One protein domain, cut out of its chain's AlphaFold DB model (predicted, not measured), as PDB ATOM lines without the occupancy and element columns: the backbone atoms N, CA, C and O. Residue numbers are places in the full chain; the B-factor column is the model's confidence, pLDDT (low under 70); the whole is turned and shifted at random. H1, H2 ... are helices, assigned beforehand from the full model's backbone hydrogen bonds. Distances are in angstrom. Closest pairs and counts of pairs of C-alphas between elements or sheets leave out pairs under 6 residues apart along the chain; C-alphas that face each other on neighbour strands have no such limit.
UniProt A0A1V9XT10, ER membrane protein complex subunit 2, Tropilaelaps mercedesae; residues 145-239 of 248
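This is residues 145 to 239 of the 248 residues of the protein "ER membrane protein complex subunit 2" of Tropilaelaps mercedesae (UniProt A0A1V9XT10). One long helix, H3, and H4 beyond its last residue together make the length of a rod; H2 folds back along the first part of H3 as a helical hairpin, with short H1 packed on H2. The far part of H3 and H4 beyond it, residues 211 to 239, stick out as an arm. The 95 printed residues hold four named helices, H1 to H4 in order, and no named strand: all helix. The whole is extended, with a radius of gyration of the C-alphas of 21.8 A and spans of 74 by 30 by 16 A.

H3, residues 190 to 223, runs 49.7 A from C-alpha 190 at (-7.838, 28.732, -0.375) to C-alpha 223 at (26.182, 64.941, -1.696). H2 is residues 169 to 184, 22.9 A; H1 is residues 145 to 149; H4, residues 229 to 239, ends at C-alpha 239 at (51.040, 73.854, 2.864).

H3 touches H2 with residues 192 to 207 alone, at a shallow tilt of 30 degrees, opposite ways; the closest C-alphas, of Gly 183 and Lys 193, are 4.9 A apart. H2 touches H1 with residues 171 to 175 alone; the closest C-alphas, of Phe 145 and Phe 175, are 5.2 A apart. H4 touches no helix. In H1, H2, H3 and H4 every O i to N i+4 pair is within hydrogen-bond range.

The C-alphas farthest apart, of Lys 187 and Glu 239, are 75.4 A apart. The printed part has no cut. The link from H1 to H2 is long, 19 residues. The pLDDT is under 70 in residues 148 to 167 and 216 to 239.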
ATOM      1  N   PHE A 145      14.611  29.910   3.006       86.88
ATOM      2  CA  PHE A 145      14.763  31.347   2.748       86.88
ATOM      3  C   PHE A 145      14.216  32.207   3.897       86.88
ATOM      4  O   PHE A 145      14.833  33.212   4.258       86.88
ATOM      5  N   ALA A 146      13.099  31.814   4.518       82.00
ATOM      6  CA  ALA A 146      12.555  32.497   5.692       82.00
ATOM      7  C   ALA A 146      13.517  32.420   6.887       82.00
ATOM      8  O   ALA A 146      13.763  33.427   7.547       82.00
ATOM      9  N   GLN A 147      14.131  31.254   7.119       78.56
ATOM     10  CA  GLN A 147      15.141  31.073   8.164       78.56
ATOM     11  C   GLN A 147      16.348  32.005   7.972       78.56
ATOM     12  O   GLN A 147      16.892  32.534   8.941       78.56
ATOM     13  N   VAL A 148      16.754  32.241   6.722       69.06
ATOM     14  CA  VAL A 148      17.851  33.165   6.402       69.06
ATOM     15  C   VAL A 148      17.434  34.635   6.566       69.06
ATOM     16  O   VAL A 148      18.258  35.446   6.991       69.06
ATOM     17  N   THR A 149      16.183  34.983   6.245       61.78
ATOM     18  CA  THR A 149      15.719  36.377   6.097       61.78
ATOM     19  C   THR A 149      15.078  37.021   7.318       61.78
ATOM     20  O   THR A 149      14.853  38.227   7.253       61.78
ATOM     21  N   ASP A 150      14.782  36.297   8.406       58.72
ATOM     22  CA  ASP A 150      13.954  36.852   9.492       58.72
ATOM     23  C   ASP A 150      14.631  38.018  10.254       58.72
ATOM     24  O   ASP A 150      15.309  37.864  11.275       58.72
ATOM     25  N   TYR A 151      14.411  39.222   9.718       43.62
ATOM     26  CA  TYR A 151      14.470  40.522  10.365       43.62
ATOM     27  C   TYR A 151      13.044  40.835  10.845       43.62
ATOM     28  O   TYR A 151      12.195  41.264  10.067       43.62
ATOM     29  N   TYR A 152      12.800  40.618  12.138       43.28
ATOM     30  CA  TYR A 152      11.558  40.923  12.863       43.28
ATOM     31  C   TYR A 152      10.294  40.114  12.487       43.28
ATOM     32  O   TYR A 152       9.296  40.661  12.024       43.28
ATOM     33  N   GLY A 153      10.240  38.858  12.937       43.50
ATOM     34  CA  GLY A 153       9.139  38.401  13.794       43.50
ATOM     35  C   GLY A 153       7.956  37.707  13.121       43.50
ATOM     36  O   GLY A 153       6.855  37.781  13.667       43.50
ATOM     37  N   LEU A 154       8.150  37.003  11.999       43.75
ATOM     38  CA  LEU A 154       7.078  36.180  11.409       43.75
ATOM     39  C   LEU A 154       7.204  34.666  11.656       43.75
ATOM     40  O   LEU A 154       6.202  33.961  11.544       43.75
ATOM     41  N   ALA A 155       8.375  34.139  12.036       41.59
ATOM     42  CA  ALA A 155       8.565  32.697  12.234       41.59
ATOM     43  C   ALA A 155       8.467  32.286  13.717       41.59
ATOM     44  O   ALA A 155       9.450  31.929  14.365       41.59
ATOM     45  N   ALA A 156       7.255  32.315  14.281       37.53
ATOM     46  CA  ALA A 156       6.996  31.852  15.651       37.53
ATOM     47  C   ALA A 156       6.879  30.319  15.799       37.53
ATOM     48  O   ALA A 156       6.623  29.838  16.900       37.53
ATOM     49  N   THR A 157       7.090  29.518  14.751       37.16
ATOM     50  CA  THR A 157       6.918  28.060  14.844       37.16
ATOM     51  C   THR A 157       8.057  27.300  14.164       37.16
ATOM     52  O   THR A 157       8.128  27.234  12.943       37.16
ATOM     53  N   HIS A 158       8.892  26.689  15.014       32.88
ATOM     54  CA  HIS A 158       9.769  25.526  14.794       32.88
ATOM     55  C   HIS A 158      11.263  25.654  14.449       32.88
ATOM     56  O   HIS A 158      11.925  24.622  14.468       32.88
ATOM     57  N   ASN A 159      11.876  26.839  14.312       38.59
ATOM     58  CA  ASN A 159      13.348  26.898  14.428       38.59
ATOM     59  C   ASN A 159      13.902  28.275  14.834       38.59
ATOM     60  O   ASN A 159      14.526  28.997  14.065       38.59
ATOM     61  N   LYS A 160      13.691  28.645  16.102       34.50
ATOM     62  CA  LYS A 160      14.194  29.894  16.709       34.50
ATOM     63  C   LYS A 160      15.731  29.924  16.882       34.50
ATOM     64  O   LYS A 160      16.263  30.923  17.368       34.50
ATOM     65  N   ALA A 161      16.436  28.842  16.533       31.20
ATOM     66  CA  ALA A 161      17.797  28.566  16.993       31.20
ATOM     67  C   ALA A 161      18.926  28.994  16.036       31.20
ATOM     68  O   ALA A 161      20.049  29.167  16.498       31.20
ATOM     69  N   LEU A 162      18.669  29.230  14.745       43.56
ATOM     70  CA  LEU A 162      19.729  29.566  13.782       43.56
ATOM     71  C   LEU A 162      19.351  30.781  12.934       43.56
ATOM     72  O   LEU A 162      18.860  30.665  11.817       43.56
ATOM     73  N   LYS A 163      19.583  31.957  13.526       57.72
ATOM     74  CA  LYS A 163      19.448  33.292  12.927       57.72
ATOM     75  C   LYS A 163      20.770  33.641  12.264       57.72
ATOM     76  O   LYS A 163      21.757  33.801  12.981       57.72
ATOM     77  N   LEU A 164      20.820  33.714  10.937       56.81
ATOM     78  CA  LEU A 164      22.123  33.681  10.275       56.81
ATOM     79  C   LEU A 164      22.521  35.012   9.609       56.81
ATOM     80  O   LEU A 164      23.611  35.493   9.908       56.81
ATOM     81  N   ASN A 165      21.683  35.662   8.776       61.84
ATOM     82  CA  ASN A 165      22.013  37.002   8.247       61.84
ATOM     83  C   ASN A 165      20.820  37.803   7.662       61.84
ATOM     84  O   ASN A 165      20.465  37.618   6.496       61.84
ATOM     85  N   PRO A 166      20.296  38.809   8.391       60.31
ATOM     86  CA  PRO A 166      19.187  39.654   7.931       60.31
ATOM     87  C   PRO A 166      19.489  40.586   6.742       60.31
ATOM     88  O   PRO A 166      18.584  41.221   6.210       60.31
ATOM     89  N   ARG A 167      20.758  40.730   6.332       66.56
ATOM     90  CA  ARG A 167      21.164  41.569   5.185       66.56
ATOM     91  C   ARG A 167      21.277  40.786   3.879       66.56
ATOM     92  O   ARG A 167      21.739  41.328   2.878       66.56
ATOM     93  N   ASN A 168      20.876  39.520   3.872       74.00
ATOM     94  CA  ASN A 168      20.936  38.695   2.681       74.00
ATOM     95  C   ASN A 168      19.790  39.028   1.712       74.00
ATOM     96  O   ASN A 168      18.691  38.482   1.802       74.00
ATOM     97  N   HIS A 169      20.058  39.943   0.780       78.25
ATOM     98  CA  HIS A 169      19.076  40.379  -0.212       78.25
ATOM     99  C   HIS A 169      18.619  39.221  -1.112       78.25
ATOM    100  O   HIS A 169      17.433  39.123  -1.414       78.25
ATOM    101  N   SER A 170      19.530  38.321  -1.497       82.38
ATOM    102  CA  SER A 170      19.221  37.172  -2.356       82.38
ATOM    103  C   SER A 170      18.193  36.246  -1.715       82.38
ATOM    104  O   SER A 170      17.229  35.855  -2.368       82.38
ATOM    105  N   ALA A 171      18.329  35.977  -0.415       84.62
ATOM    106  CA  ALA A 171      17.354  35.172   0.311       84.62
ATOM    107  C   ALA A 171      15.969  35.842   0.391       84.62
ATOM    108  O   ALA A 171      14.957  35.147   0.342       84.62
ATOM    109  N   LEU A 172      15.898  37.180   0.457       84.81
ATOM    110  CA  LEU A 172      14.624  37.914   0.467       84.81
ATOM    111  C   LEU A 172      13.896  37.788  -0.876       84.81
ATOM    112  O   LEU A 172      12.691  37.534  -0.906       84.81
ATOM    113  N   PHE A 173      14.627  37.929  -1.983       88.19
ATOM    114  CA  PHE A 173      14.070  37.696  -3.315       88.19
ATOM    115  C   PHE A 173      13.672  36.229  -3.510       88.19
ATOM    116  O   PHE A 173      12.595  35.966  -4.037       88.19
ATOM    117  N   GLY A 174      14.484  35.282  -3.031       88.56
ATOM    118  CA  GLY A 174      14.166  33.853  -3.053       88.56
ATOM    119  C   GLY A 174      12.881  33.524  -2.289       88.56
ATOM    120  O   GLY A 174      11.999  32.858  -2.828       88.56
ATOM    121  N   PHE A 175      12.720  34.073  -1.080       90.00
ATOM    122  CA  PHE A 175      11.495  33.941  -0.289       90.00
ATOM    123  C   PHE A 175      10.267  34.470  -1.039       90.00
ATOM    124  O   PHE A 175       9.246  33.784  -1.116       90.00
ATOM    125  N   TYR A 176      10.370  35.675  -1.609       89.81
ATOM    126  CA  TYR A 176       9.290  36.297  -2.371       89.81
ATOM    127  C   TYR A 176       8.897  35.447  -3.590       89.81
ATOM    128  O   TYR A 176       7.718  35.148  -3.775       89.81
ATOM    129  N   SER A 177       9.877  34.988  -4.375       91.38
ATOM    130  CA  SER A 177       9.647  34.141  -5.552       91.38
ATOM    131  C   SER A 177       9.024  32.791  -5.187       91.38
ATOM    132  O   SER A 177       8.068  32.360  -5.831       91.38
ATOM    133  N   ALA A 178       9.495  32.146  -4.114       90.44
ATOM    134  CA  ALA A 178       8.921  30.896  -3.623       90.44
ATOM    135  C   ALA A 178       7.469  31.083  -3.152       90.44
ATOM    136  O   ALA A 178       6.593  30.302  -3.523       90.44
ATOM    137  N   ALA A 179       7.175  32.153  -2.404       89.44
ATOM    138  CA  ALA A 179       5.806  32.490  -2.009       89.44
ATOM    139  C   ALA A 179       4.904  32.781  -3.223       89.44
ATOM    140  O   ALA A 179       3.737  32.383  -3.229       89.44
ATOM    141  N   GLN A 180       5.439  33.418  -4.270       92.31
ATOM    142  CA  GLN A 180       4.706  33.716  -5.505       92.31
ATOM    143  C   GLN A 180       4.328  32.437  -6.239       92.31
ATOM    144  O   GLN A 180       3.169  32.249  -6.612       92.31
ATOM    145  N   TRP A 181       5.304  31.547  -6.409       92.56
ATOM    146  CA  TRP A 181       5.105  30.261  -7.058       92.56
ATOM    147  C   TRP A 181       4.064  29.419  -6.310       92.56
ATOM    148  O   TRP A 181       3.120  28.909  -6.917       92.56
ATOM    149  N   LEU A 182       4.167  29.349  -4.977       88.88
ATOM    150  CA  LEU A 182       3.203  28.632  -4.139       88.88
ATOM    151  C   LEU A 182       1.807  29.268  -4.220       88.88
ATOM    152  O   LEU A 182       0.821  28.553  -4.372       88.88
ATOM    153  N   GLY A 183       1.695  30.599  -4.185       87.44
ATOM    154  CA  GLY A 183       0.413  31.304  -4.311       87.44
ATOM    155  C   GLY A 183      -0.303  31.049  -5.643       87.44
ATOM    156  O   GLY A 183      -1.532  30.945  -5.675       87.44
ATOM    157  N   ALA A 184       0.460  30.879  -6.726       88.56
ATOM    158  CA  ALA A 184      -0.055  30.558  -8.055       88.56
ATOM    159  C   ALA A 184      -0.404  29.068  -8.244       88.56
ATOM    160  O   ALA A 184      -1.098  28.715  -9.200       88.56
ATOM    161  N   CYS A 185       0.037  28.178  -7.345       87.38
ATOM    162  CA  CYS A 185      -0.153  26.740  -7.505       87.38
ATOM    163  C   CYS A 185      -1.649  26.350  -7.441       87.38
ATOM    164  O   CYS A 185      -2.341  26.652  -6.458       87.38
ATOM    165  N   PRO A 186      -2.190  25.631  -8.444       81.38
ATOM    166  CA  PRO A 186      -3.611  25.286  -8.484       81.38
ATOM    167  C   PRO A 186      -4.009  24.277  -7.400       81.38
ATOM    168  O   PRO A 186      -5.145  24.315  -6.936       81.38
ATOM    169  N   LYS A 187      -3.071  23.426  -6.959       79.94
ATOM    170  CA  LYS A 187      -3.301  22.320  -6.014       79.94
ATOM    171  C   LYS A 187      -3.550  22.765  -4.566       79.94
ATOM    172  O   LYS A 187      -3.958  21.947  -3.748       79.94
ATOM    173  N   PHE A 188      -3.304  24.031  -4.222       79.94
ATOM    174  CA  PHE A 188      -3.451  24.494  -2.843       79.94
ATOM    175  C   PHE A 188      -4.854  24.944  -2.462       79.94
ATOM    176  O   PHE A 188      -5.574  25.575  -3.241       79.94
ATOM    177  N   SER A 189      -5.176  24.695  -1.189       81.06
ATOM    178  CA  SER A 189      -6.380  25.198  -0.539       81.06
ATOM    179  C   SER A 189      -6.416  26.727  -0.524       81.06
ATOM    180  O   SER A 189      -5.386  27.411  -0.514       81.06
ATOM    181  N   SER A 190      -7.624  27.284  -0.458       80.44
ATOM    182  CA  SER A 190      -7.838  28.732  -0.375       80.44
ATOM    183  C   SER A 190      -7.140  29.363   0.836       80.44
ATOM    184  O   SER A 190      -6.719  30.516   0.764       80.44
ATOM    185  N   GLN A 191      -6.973  28.614   1.932       82.88
ATOM    186  CA  GLN A 191      -6.243  29.066   3.116       82.88
ATOM    187  C   GLN A 191      -4.743  29.221   2.835       82.88
ATOM    188  O   GLN A 191      -4.206  30.309   3.038       82.88
ATOM    189  N   LYS A 192      -4.088  28.185   2.289       80.38
ATOM    190  CA  LYS A 192      -2.656  28.237   1.942       80.38
ATOM    191  C   LYS A 192      -2.355  29.344   0.925       80.38
ATOM    192  O   LYS A 192      -1.321  30.004   1.015       80.38
ATOM    193  N   LYS A 193      -3.270  29.606  -0.013       84.19
ATOM    194  CA  LYS A 193      -3.143  30.730  -0.961       84.19
ATOM    195  C   LYS A 193      -3.199  32.091  -0.264       84.19
ATOM    196  O   LYS A 193      -2.362  32.945  -0.535       84.19
ATOM    197  N   ARG A 194      -4.132  32.286   0.677       86.00
ATOM    198  CA  ARG A 194      -4.219  33.523   1.479       86.00
ATOM    199  C   ARG A 194      -2.987  33.734   2.359       86.00
ATOM    200  O   ARG A 194      -2.560  34.871   2.528       86.00
ATOM    201  N   GLU A 195      -2.415  32.671   2.916       85.88
ATOM    202  CA  GLU A 195      -1.170  32.750   3.692       85.88
ATOM    203  C   GLU A 195       0.013  33.179   2.817       85.88
ATOM    204  O   GLU A 195       0.719  34.122   3.171       85.88
ATOM    205  N   ASN A 196       0.180  32.573   1.636       85.56
ATOM    206  CA  ASN A 196       1.228  32.979   0.698       85.56
ATOM    207  C   ASN A 196       1.040  34.410   0.181       85.56
ATOM    208  O   ASN A 196       2.029  35.116   0.012       85.56
ATOM    209  N   GLN A 197      -0.199  34.890   0.036       88.44
ATOM    210  CA  GLN A 197      -0.446  36.296  -0.285       88.44
ATOM    211  C   GLN A 197       0.092  37.244   0.798       88.44
ATOM    212  O   GLN A 197       0.726  38.244   0.475       88.44
ATOM    213  N   LYS A 198      -0.073  36.909   2.084       88.88
ATOM    214  CA  LYS A 198       0.510  37.706   3.179       88.88
ATOM    215  C   LYS A 198       2.039  37.718   3.119       88.88
ATOM    216  O   LYS A 198       2.648  38.760   3.350       88.88
ATOM    217  N   TYR A 199       2.657  36.578   2.800       87.12
ATOM    218  CA  TYR A 199       4.110  36.489   2.621       87.12
ATOM    219  C   TYR A 199       4.600  37.339   1.444       87.12
ATOM    220  O   TYR A 199       5.632  37.998   1.564       87.12
ATOM    221  N   LEU A 200       3.845  37.382   0.344       87.81
ATOM    222  CA  LEU A 200       4.131  38.247  -0.802       87.81
ATOM    223  C   LEU A 200       4.055  39.724  -0.442       87.81
ATOM    224  O   LEU A 200       4.983  40.472  -0.747       87.81
ATOM    225  N   ASP A 201       2.985  40.136   0.236       86.94
ATOM    226  CA  ASP A 201       2.796  41.528   0.638       86.94
ATOM    227  C   ASP A 201       3.917  41.974   1.588       86.94
ATOM    228  O   ASP A 201       4.484  43.056   1.416       86.94
ATOM    229  N   TRP A 202       4.293  41.119   2.546       86.88
ATOM    230  CA  TRP A 202       5.428  41.363   3.436       86.88
ATOM    231  C   TRP A 202       6.751  41.449   2.664       86.88
ATOM    232  O   TRP A 202       7.480  42.431   2.807       86.88
ATOM    233  N   GLY A 203       7.043  40.475   1.797       83.81
ATOM    234  CA  GLY A 203       8.279  40.445   1.010       83.81
ATOM    235  C   GLY A 203       8.413  41.677   0.113       83.81
ATOM    236  O   GLY A 203       9.458  42.327   0.099       83.81
ATOM    237  N   ALA A 204       7.329  42.079  -0.553       86.31
ATOM    238  CA  ALA A 204       7.279  43.292  -1.363       86.31
ATOM    239  C   ALA A 204       7.548  44.562  -0.539       86.31
ATOM    240  O   ALA A 204       8.253  45.459  -1.006       86.31
ATOM    241  N   GLN A 205       7.021  44.657   0.687       85.88
ATOM    242  CA  GLN A 205       7.303  45.784   1.582       85.88
ATOM    243  C   GLN A 205       8.785  45.843   1.974       85.88
ATOM    244  O   GLN A 205       9.384  46.919   1.889       85.88
ATOM    245  N   GLN A 206       9.392  44.707   2.328       82.75
ATOM    246  CA  GLN A 206      10.817  44.638   2.673       82.75
ATOM    247  C   GLN A 206      11.713  45.004   1.484       82.75
ATOM    248  O   GLN A 206      12.634  45.809   1.625       82.75
ATOM    249  N   ILE A 207      11.401  44.491   0.288       82.94
ATOM    250  CA  ILE A 207      12.125  44.825  -0.945       82.94
ATOM    251  C   ILE A 207      12.032  46.335  -1.216       82.94
ATOM    252  O   ILE A 207      13.052  46.988  -1.443       82.94
ATOM    253  N   ARG A 208      10.838  46.937  -1.122       85.31
ATOM    254  CA  ARG A 208      10.664  48.393  -1.294       85.31
ATOM    255  C   ARG A 208      11.475  49.198  -0.274       85.31
ATOM    256  O   ARG A 208      12.076  50.205  -0.645       85.31
ATOM    257  N   ALA A 209      11.500  48.779   0.991       82.81
ATOM    258  CA  ALA A 209      12.279  49.444   2.036       82.81
ATOM    259  C   ALA A 209      13.791  49.378   1.757       82.81
ATOM    260  O   ALA A 209      14.494  50.378   1.903       82.81
ATOM    261  N   LEU A 210      14.273  48.228   1.283       80.62
ATOM    262  CA  LEU A 210      15.663  48.010   0.888       80.62
ATOM    263  C   LEU A 210      16.094  48.935  -0.254       80.62
ATOM    264  O   LEU A 210      17.126  49.598  -0.142       80.62
ATOM    265  N   TYR A 211      15.290  49.041  -1.317       82.94
ATOM    266  CA  TYR A 211      15.594  49.945  -2.431       82.94
ATOM    267  C   TYR A 211      15.579  51.416  -2.002       82.94
ATOM    268  O   TYR A 211      16.487  52.155  -2.372       82.94
ATOM    269  N   LYS A 212      14.621  51.839  -1.161       83.38
ATOM    270  CA  LYS A 212      14.589  53.207  -0.608       83.38
ATOM    271  C   LYS A 212      15.839  53.537   0.210       83.38
ATOM    272  O   LYS A 212      16.408  54.611   0.048       83.38
ATOM    273  N   ARG A 213      16.296  52.609   1.061       79.31
ATOM    274  CA  ARG A 213      17.524  52.786   1.853       79.31
ATOM    275  C   ARG A 213      18.754  52.935   0.959       79.31
ATOM    276  O   ARG A 213      19.588  53.806   1.197       79.31
ATOM    277  N   ASN A 214      18.866  52.088  -0.061       75.31
ATOM    278  CA  ASN A 214      20.006  52.116  -0.972       75.31
ATOM    279  C   ASN A 214      20.002  53.383  -1.843       75.31
ATOM    280  O   ASN A 214      21.058  53.980  -2.019       75.31
ATOM    281  N   ALA A 215      18.831  53.841  -2.302       73.12
ATOM    282  CA  ALA A 215      18.683  55.115  -3.010       73.12
ATOM    283  C   ALA A 215      19.120  56.305  -2.139       73.12
ATOM    284  O   ALA A 215      19.965  57.087  -2.554       73.12
ATOM    285  N   GLY A 216      18.665  56.372  -0.881       63.66
ATOM    286  CA  GLY A 216      19.118  57.408   0.055       63.66
ATOM    287  C   GLY A 216      20.623  57.352   0.354       63.66
ATOM    288  O   GLY A 216      21.245  58.378   0.601       63.66
ATOM    289  N   THR A 217      21.241  56.168   0.290       60.97
ATOM    290  CA  THR A 217      22.699  56.007   0.455       60.97
ATOM    291  C   THR A 217      23.468  56.521  -0.765       60.97
ATOM    292  O   THR A 217      24.547  57.087  -0.614       60.97
ATOM    293  N   LEU A 218      22.919  56.336  -1.970       57.62
ATOM    294  CA  LEU A 218      23.471  56.890  -3.208       57.62
ATOM    295  C   LEU A 218      23.374  58.420  -3.213       57.62
ATOM    296  O   LEU A 218      24.376  59.076  -3.459       57.62
ATOM    297  N   GLU A 219      22.231  58.986  -2.824       59.12
ATOM    298  CA  GLU A 219      22.053  60.442  -2.712       59.12
ATOM    299  C   GLU A 219      22.971  61.077  -1.652       59.12
ATOM    300  O   GLU A 219      23.443  62.201  -1.826       59.12
ATOM    301  N   LEU A 220      23.253  60.377  -0.546       54.78
ATOM    302  CA  LEU A 220      24.236  60.820   0.449       54.78
ATOM    303  C   LEU A 220      25.664  60.801  -0.116       54.78
ATOM    304  O   LEU A 220      26.400  61.757   0.105       54.78
ATOM    305  N   LYS A 221      26.031  59.775  -0.896       53.44
ATOM    306  CA  LYS A 221      27.329  59.708  -1.591       53.44
ATOM    307  C   LYS A 221      27.471  60.742  -2.709       53.44
ATOM    308  O   LYS A 221      28.564  61.231  -2.936       53.44
ATOM    309  N   GLU A 222      26.390  61.098  -3.397       54.25
ATOM    310  CA  GLU A 222      26.398  62.185  -4.388       54.25
ATOM    311  C   GLU A 222      26.518  63.570  -3.734       54.25
ATOM    312  O   GLU A 222      27.081  64.493  -4.326       54.25
ATOM    313  N   LYS A 223      26.002  63.726  -2.508       53.62
ATOM    314  CA  LYS A 223      26.182  64.941  -1.696       53.62
ATOM    315  C   LYS A 223      27.570  65.015  -1.061       53.62
ATOM    316  O   LYS A 223      28.116  66.111  -0.959       53.62
ATOM    317  N   GLU A 224      28.166  63.880  -0.706       51.72
ATOM    318  CA  GLU A 224      29.601  63.736  -0.439       51.72
ATOM    319  C   GLU A 224      30.385  63.734  -1.764       51.72
ATOM    320  O   GLU A 224      31.037  62.757  -2.120       51.72
ATOM    321  N   LYS A 225      30.316  64.832  -2.530       50.75
ATOM    322  CA  LYS A 225      31.216  65.023  -3.673       50.75
ATOM    323  C   LYS A 225      32.657  64.809  -3.203       50.75
ATOM    324  O   LYS A 225      33.087  65.450  -2.243       50.75
ATOM    325  N   GLU A 226      33.388  63.930  -3.892       49.69
ATOM    326  CA  GLU A 226      34.845  63.867  -3.781       49.69
ATOM    327  C   GLU A 226      35.400  65.296  -3.891       49.69
ATOM    328  O   GLU A 226      34.921  66.060  -4.742       49.69
ATOM    329  N   PRO A 227      36.351  65.695  -3.024       58.47
ATOM    330  CA  PRO A 227      36.921  67.032  -3.086       58.47
ATOM    331  C   PRO A 227      37.435  67.260  -4.505       58.47
ATOM    332  O   PRO A 227      38.176  66.432  -5.043       58.47
ATOM    333  N   THR A 228      36.997  68.349  -5.137       62.34
ATOM    334  CA  THR A 228      37.418  68.662  -6.503       62.34
ATOM    335  C   THR A 228      38.939  68.785  -6.542       62.34
ATOM    336  O   THR A 228      39.589  69.109  -5.546       62.34
ATOM    337  N   VAL A 229      39.541  68.526  -7.705       56.09
ATOM    338  CA  VAL A 229      40.997  68.675  -7.887       56.09
ATOM    339  C   VAL A 229      41.452  70.080  -7.468       56.09
ATOM    340  O   VAL A 229      42.531  70.234  -6.911       56.09
ATOM    341  N   GLU A 230      40.598  71.088  -7.636       61.34
ATOM    342  CA  GLU A 230      40.806  72.463  -7.170       61.34
ATOM    343  C   GLU A 230      40.849  72.582  -5.636       61.34
ATOM    344  O   GLU A 230      41.754  73.233  -5.117       61.34
ATOM    345  N   ASP A 231      39.967  71.899  -4.896       67.00
ATOM    346  CA  ASP A 231      40.001  71.836  -3.424       67.00
ATOM    347  C   ASP A 231      41.240  71.088  -2.906       67.00
ATOM    348  O   ASP A 231      41.856  71.479  -1.907       67.00
ATOM    349  N   LEU A 232      41.648  70.021  -3.598       62.78
ATOM    350  CA  LEU A 232      42.887  69.292  -3.307       62.78
ATOM    351  C   LEU A 232      44.131  70.150  -3.605       62.78
ATOM    352  O   LEU A 232      45.066  70.174  -2.801       62.78
ATOM    353  N   MET A 233      44.132  70.912  -4.703       57.72
ATOM    354  CA  MET A 233      45.217  71.838  -5.054       57.72
ATOM    355  C   MET A 233      45.276  73.061  -4.129       57.72
ATOM    356  O   MET A 233      46.372  73.526  -3.804       57.72
ATOM    357  N   ALA A 234      44.138  73.555  -3.637       66.50
ATOM    358  CA  ALA A 234      44.091  74.616  -2.634       66.50
ATOM    359  C   ALA A 234      44.721  74.157  -1.308       66.50
ATOM    360  O   ALA A 234      45.526  74.882  -0.723       66.50
ATOM    361  N   ARG A 235      44.445  72.920  -0.871       65.12
ATOM    362  CA  ARG A 235      45.072  72.324   0.324       65.12
ATOM    363  C   ARG A 235      46.592  72.177   0.181       65.12
ATOM    364  O   ARG A 235      47.314  72.550   1.102       65.12
ATOM    365  N   LEU A 236      47.075  71.739  -0.983       55.53
ATOM    366  CA  LEU A 236      48.512  71.655  -1.293       55.53
ATOM    367  C   LEU A 236      49.195  73.037  -1.344       55.53
ATOM    368  O   LEU A 236      50.339  73.194  -0.919       55.53
ATOM    369  N   SER A 237      48.485  74.065  -1.813       54.78
ATOM    370  CA  SER A 237      49.009  75.438  -1.903       54.78
ATOM    371  C   SER A 237      49.098  76.132  -0.534       54.78
ATOM    372  O   SER A 237      50.006  76.935  -0.291       54.78
ATOM    373  N   ILE A 238      48.199  75.796   0.398       54.88
ATOM    374  CA  ILE A 238      48.233  76.289   1.785       54.88
ATOM    375  C   ILE A 238      49.430  75.696   2.556       54.88
ATOM    376  O   ILE A 238      50.025  76.388   3.386       54.88
ATOM    377  N   GLU A 239      49.844  74.461   2.258       51.03
ATOM    378  CA  GLU A 239      51.040  73.854   2.864       51.03
ATOM    379  C   GLU A 239      52.347  74.465   2.334       51.03
ATOM    380  O   GLU A 239      53.256  74.744   3.121       51.03
TER     381      GLU A 239